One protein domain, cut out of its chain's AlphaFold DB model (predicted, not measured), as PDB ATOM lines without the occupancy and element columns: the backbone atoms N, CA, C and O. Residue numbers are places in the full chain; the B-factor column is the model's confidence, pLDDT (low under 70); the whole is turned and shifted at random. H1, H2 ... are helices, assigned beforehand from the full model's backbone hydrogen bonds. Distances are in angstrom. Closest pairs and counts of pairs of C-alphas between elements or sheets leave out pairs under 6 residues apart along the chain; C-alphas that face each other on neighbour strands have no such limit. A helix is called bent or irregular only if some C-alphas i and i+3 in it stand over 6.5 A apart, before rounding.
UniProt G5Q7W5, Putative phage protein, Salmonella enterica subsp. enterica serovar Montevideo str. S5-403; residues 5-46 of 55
ATOM      1  N   VAL A   5     -19.483 -10.679  21.742       86.69
ATOM      2  CA  VAL A   5     -20.236 -10.545  20.486       86.69
ATOM      3  C   VAL A   5     -20.979  -9.213  20.428       86.69
ATOM      4  O   VAL A   5     -20.897  -8.522  19.418       86.69
ATOM      5  N   ALA A   6     -21.657  -8.810  21.508       89.81
ATOM      6  CA  ALA A   6     -22.394  -7.543  21.531       89.81
ATOM      7  C   ALA A   6     -21.487  -6.303  21.327       89.81
ATOM      8  O   ALA A   6     -21.826  -5.453  20.500       89.81
ATOM      9  N   PRO A   7     -20.309  -6.190  21.979       92.94
ATOM     10  CA  PRO A   7     -19.341  -5.135  21.685       92.94
ATOM     11  C   PRO A   7     -18.832  -5.161  20.239       92.94
ATOM     12  O   PRO A   7     -18.776  -4.109  19.608       92.94
ATOM     13  N   ALA A   8     -18.512  -6.343  19.696       94.31
ATOM     14  CA  ALA A   8     -18.040  -6.485  18.317       94.31
ATOM     15  C   ALA A   8     -19.098  -6.036  17.299       94.31
ATOM     16  O   ALA A   8     -18.797  -5.270  16.386       94.31
ATOM     17  N   HIS A   9     -20.355  -6.436  17.503       94.88
ATOM     18  CA  HIS A   9     -21.483  -5.995  16.684       94.88
ATOM     19  C   HIS A   9     -21.634  -4.467  16.715       94.88
ATOM     20  O   HIS A   9     -21.700  -3.817  15.673       94.88
ATOM     21  N   ASN A  10     -21.654  -3.872  17.912       95.38
ATOM     22  CA  ASN A  10     -21.806  -2.425  18.076       95.38
ATOM     23  C   ASN A  10     -20.654  -1.634  17.451       95.38
ATOM     24  O   ASN A  10     -20.879  -0.559  16.896       95.38
ATOM     25  N   TYR A  11     -19.429  -2.149  17.544       95.62
ATOM     26  CA  TYR A  11     -18.262  -1.544  16.914       95.62
ATOM     27  C   TYR A  11     -18.393  -1.537  15.385       95.62
ATOM     28  O   TYR A  11     -18.313  -0.468  14.782       95.62
ATOM     29  N   LEU A  12     -18.705  -2.682  14.765       96.19
ATOM     30  CA  LEU A  12     -18.882  -2.775  13.311       96.19
ATOM     31  C   LEU A  12     -20.004  -1.853  12.803       96.19
ATOM     32  O   LEU A  12     -19.818  -1.132  11.826       96.19
ATOM     33  N   MET A  13     -21.140  -1.791  13.509       96.44
ATOM     34  CA  MET A  13     -22.265  -0.913  13.148       96.44
ATOM     35  C   MET A  13     -21.949   0.588  13.251       96.44
ATOM     36  O   MET A  13     -22.652   1.404  12.649       96.44
ATOM     37  N   ARG A  14     -20.920   0.969  14.020       96.44
ATOM     38  CA  ARG A  14     -20.461   2.362  14.146       96.44
ATOM     39  C   ARG A  14     -19.512   2.785  13.031       96.44
ATOM     40  O   ARG A  14     -19.515   3.960  12.686       96.44
ATOM     41  N   ILE A  15     -18.706   1.862  12.513       95.50
ATOM     42  CA  ILE A  15     -17.671   2.167  11.514       95.50
ATOM     43  C   ILE A  15     -18.127   1.904  10.077       95.50
ATOM     44  O   ILE A  15     -17.529   2.427   9.141       95.50
ATOM     45  N   VAL A  16     -19.166   1.087   9.890       96.69
ATOM     46  CA  VAL A  16     -19.707   0.789   8.563       96.69
ATOM     47  C   VAL A  16     -20.393   2.019   7.963       96.69
ATOM     48  O   VAL A  16     -21.066   2.784   8.661       96.69
ATOM     49  N   ALA A  17     -20.265   2.177   6.646       96.81
ATOM     50  CA  ALA A  17     -21.004   3.181   5.892       96.81
ATOM     51  C   ALA A  17     -22.523   3.006   6.085       96.81
ATOM     52  O   ALA A  17     -23.023   1.884   6.218       96.81
ATOM     53  N   THR A  18     -23.265   4.115   6.118       97.00
ATOM     54  CA  THR A  18     -24.689   4.106   6.496       97.00
ATOM     55  C   THR A  18     -25.525   3.260   5.539       97.00
ATOM     56  O   THR A  18     -26.361   2.482   5.990       97.00
ATOM     57  N   GLU A  19     -25.242   3.348   4.244       97.50
ATOM     58  CA  GLU A  19     -25.870   2.574   3.175       97.50
ATOM     59  C   GLU A  19     -25.619   1.062   3.280       97.50
ATOM     60  O   GLU A  19     -26.381   0.269   2.738       97.50
ATOM     61  N   SER A  20     -24.575   0.644   3.999       97.06
ATOM     62  CA  SER A  20     -24.189  -0.765   4.148       97.06
ATOM     63  C   SER A  20     -24.676  -1.394   5.459       97.06
ATOM     64  O   SER A  20     -24.425  -2.575   5.704       97.06
ATOM     65  N   LYS A  21     -25.385  -0.642   6.314       96.31
ATOM     66  CA  LYS A  21     -25.837  -1.123   7.632       96.31
ATOM     67  C   LYS A  21     -26.792  -2.308   7.549       96.31
ATOM     68  O   LYS A  21     -26.654  -3.236   8.338       96.31
ATOM     69  N   GLU A  22     -27.733  -2.293   6.607       96.75
ATOM     70  CA  GLU A  22     -28.691  -3.393   6.437       96.75
ATOM     71  C   GLU A  22     -27.994  -4.673   5.965       96.75
ATOM     72  O   GLU A  22     -28.175  -5.734   6.559       96.75
ATOM     73  N   ALA A  23     -27.113  -4.560   4.966       97.38
ATOM     74  CA  ALA A  23     -26.325  -5.688   4.475       97.38
ATOM     75  C   ALA A  23     -25.421  -6.277   5.571       97.38
ATOM     76  O   ALA A  23     -25.337  -7.496   5.725       97.38
ATOM     77  N   LEU A  24     -24.783  -5.421   6.377       96.75
ATOM     78  CA  LEU A  24     -23.987  -5.868   7.515       96.75
ATOM     79  C   LEU A  24     -24.855  -6.567   8.572       96.75
ATOM     80  O   LEU A  24     -24.457  -7.615   9.074       96.75
ATOM     81  N   ALA A  25     -26.035  -6.032   8.894       95.88
ATOM     82  CA  ALA A  25     -26.935  -6.638   9.872       95.88
ATOM     83  C   ALA A  25     -27.345  -8.068   9.477       95.88
ATOM     84  O   ALA A  25     -27.383  -8.947  10.339       95.88
ATOM     85  N   GLU A  26     -27.580  -8.329   8.187       97.06
ATOM     86  CA  GLU A  26     -27.847  -9.683   7.687       97.06
ATOM     87  C   GLU A  26     -26.657 -10.629   7.897       97.06
ATOM     88  O   GLU A  26     -26.834 -11.751   8.373       97.06
ATOM     89  N   ILE A  27     -25.430 -10.171   7.628       96.00
ATOM     90  CA  ILE A  27     -24.208 -10.964   7.844       96.00
ATOM     91  C   ILE A  27     -24.015 -11.282   9.335       96.00
ATOM     92  O   ILE A  27     -23.641 -12.400   9.694       96.00
ATOM     93  N   LEU A  28     -24.304 -10.323  10.218       95.00
ATOM     94  CA  LEU A  28     -24.119 -10.462  11.666       95.00
ATOM     95  C   LEU A  28     -25.109 -11.433  12.333       95.00
ATOM     96  O   LEU A  28     -24.882 -11.817  13.481       95.00
ATOM     97  N   LYS A  29     -26.148 -11.898  11.623       94.25
ATOM     98  CA  LYS A  29     -26.992 -13.023  12.071       94.25
ATOM     99  C   LYS A  29     -26.220 -14.342  12.124       94.25
ATOM    100  O   LYS A  29     -26.608 -15.243  12.865       94.25
ATOM    101  N   CYS A  30     -25.140 -14.468  11.349       93.62
ATOM    102  CA  CYS A  30     -24.277 -15.639  11.378       93.62
ATOM    103  C   CYS A  30     -23.446 -15.660  12.678       93.62
ATOM    104  O   CYS A  30     -22.690 -14.715  12.944       93.62
ATOM    105  N   PRO A  31     -23.542 -16.722  13.500       91.69
ATOM    106  CA  PRO A  31     -22.762 -16.834  14.726       91.69
ATOM    107  C   PRO A  31     -21.257 -16.701  14.460       91.69
ATOM    108  O   PRO A  31     -20.699 -17.366  13.593       91.69
ATOM    109  N   GLY A  32     -20.583 -15.841  15.225       91.50
ATOM    110  CA  GLY A  32     -19.136 -15.627  15.112       91.50
ATOM    111  C   GLY A  32     -18.695 -14.648  14.017       91.50
ATOM    112  O   GLY A  32     -17.567 -14.161  14.092       91.50
ATOM    113  N   ALA A  33     -19.572 -14.269  13.077       94.94
ATOM    114  CA  ALA A  33     -19.231 -13.338  11.997       94.94
ATOM    115  C   ALA A  33     -18.739 -11.981  12.523       94.94
ATOM    116  O   ALA A  33     -17.750 -11.444  12.028       94.94
ATOM    117  N   ALA A  34     -19.363 -11.464  13.589       95.00
ATOM    118  CA  ALA A  34     -18.937 -10.221  14.231       95.00
ATOM    119  C   ALA A  34     -17.460 -10.268  14.660       95.00
ATOM    120  O   ALA A  34     -16.704  -9.345  14.389       95.00
ATOM    121  N   LEU A  35     -17.027 -11.360  15.298       94.88
ATOM    122  CA  LEU A  35     -15.655 -11.490  15.795       94.88
ATOM    123  C   LEU A  35     -14.647 -11.630  14.648       94.88
ATOM    124  O   LEU A  35     -13.587 -11.010  14.689       94.88
ATOM    125  N   GLN A  36     -14.996 -12.402  13.615       95.31
ATOM    126  CA  GLN A  36     -14.157 -12.574  12.427       95.31
ATOM    127  C   GLN A  36     -13.949 -11.248  11.686       95.31
ATOM    128  O   GLN A  36     -12.822 -10.910  11.324       95.31
ATOM    129  N   LEU A  37     -15.024 -10.477  11.509       95.62
ATOM    130  CA  LEU A  37     -14.970  -9.173  10.854       95.62
ATOM    131  C   LEU A  37     -14.159  -8.165  11.665       95.62
ATOM    132  O   LEU A  37     -13.310  -7.492  11.093       95.62
ATOM    133  N   VAL A  38     -14.366  -8.085  12.984       95.06
ATOM    134  CA  VAL A  38     -13.586  -7.174  13.838       95.06
ATOM    135  C   VAL A  38     -12.098  -7.480  13.766       95.06
ATOM    136  O   VAL A  38     -11.314  -6.551  13.593       95.06
ATOM    137  N   SER A  39     -11.710  -8.758  13.845       93.88
ATOM    138  CA  SER A  39     -10.304  -9.148  13.699       93.88
ATOM    139  C   SER A  39      -9.750  -8.649  12.368       93.88
ATOM    140  O   SER A  39      -8.769  -7.920  12.349       93.88
ATOM    141  N   LYS A  40     -10.433  -8.951  11.257       95.12
ATOM    142  CA  LYS A  40      -9.927  -8.607   9.927       95.12
ATOM    143  C   LYS A  40      -9.862  -7.102   9.670       95.12
ATOM    144  O   LYS A  40      -8.929  -6.639   9.023       95.12
ATOM    145  N   VAL A  41     -10.852  -6.348  10.150       94.69
ATOM    146  CA  VAL A  41     -10.874  -4.884  10.049       94.69
ATOM    147  C   VAL A  41      -9.719  -4.286  10.843       94.69
ATOM    148  O   VAL A  41      -8.988  -3.453  10.314       94.69
ATOM    149  N   ASN A  42      -9.513  -4.734  12.081       93.00
ATOM    150  CA  ASN A  42      -8.423  -4.236  12.909       93.00
ATOM    151  C   ASN A  42      -7.056  -4.593  12.315       93.00
ATOM    152  O   ASN A  42      -6.207  -3.718  12.244       93.00
ATOM    153  N   ASP A  43      -6.871  -5.805  11.787       92.50
ATOM    154  CA  ASP A  43      -5.605  -6.205  11.152       92.50
ATOM    155  C   ASP A  43      -5.210  -5.289   9.978       92.50
ATOM    156  O   ASP A  43      -4.029  -5.111   9.691       92.50
ATOM    157  N   ILE A  44      -6.195  -4.735   9.261       93.50
ATOM    158  CA  ILE A  44      -5.954  -3.880   8.090       93.50
ATOM    159  C   ILE A  44      -5.818  -2.405   8.492       93.50
ATOM    160  O   ILE A  44      -5.028  -1.679   7.889       93.50
ATOM    161  N   TYR A  45      -6.611  -1.947   9.464       91.50
ATOM    162  CA  TYR A  45      -6.825  -0.517   9.706       91.50
ATOM    163  C   TYR A  45      -6.437  -0.036  11.107       91.50
ATOM    164  O   TYR A  45      -6.316   1.173  11.304       91.50
ATOM    165  N   ALA A  46      -6.256  -0.930  12.081       87.19
ATOM    166  CA  ALA A  46      -5.857  -0.573  13.437       87.19
ATOM    167  C   ALA A  46      -4.345  -0.806  13.616       87.19
ATOM    168  O   ALA A  46      -3.910  -1.955  13.687       87.19
TER     169      ALA A  46
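Overview. This is residues 5 to 46 of the 55 residues of the protein "Putative phage protein" of Salmonella enterica subsp. enterica serovar Montevideo str. S5-403 (UniProt G5Q7W5). H2 and H3 make an open V, the end of H2 near the start of H3, and H1 lies over one side of the V, packing on the first part of H3. The 42 printed residues hold three named helices in the order H1, H2, H3, and the class is all helix. The whole is compact, with a radius of gyration of the C-alphas of 9.6 A and spans of 24 by 22 by 14 A.

Along the chain. H1, residues 5 to 15, begins at C-alpha 5 (-20.236, -10.545, 20.486) and is 15.8 A long. H2, residues 18 to 28, is 15.5 A long and irregular, with C-alphas 19 and 22 7.4 A apart. H3, residues 33 to 45, is 18.0 A long and ends at C-alpha 45 (-6.825, -0.517, 9.706).

Arrangement. H1 and H2, a helical hairpin, only just touch, with 3 pairs of C-alphas within 8 A, the closest Met 13 and Lys 21 at 6.6 A; they run opposite ways at a shallow tilt of 21 degrees. H3 touches H1 with residues 34 to 38 alone, closest at the C-alphas of His 9 and Ala 34, 5.5 A, the same way at a steep tilt of 47 degrees. H2 and H3 are close but not clearly touching, the closest C-alphas being Leu 28 and Ala 34, 5.8 A. Every O i to N i+4 pair is within hydrogen-bond range in H1 and H3, and 5 of 7 in H2.

Size, cuts and confidence. The C-alphas farthest apart, Lys 29 and Ala 46, are 24.6 A apart. The printed part has no cut, both links are tight, and no printed residue is under 70 in pLDDT.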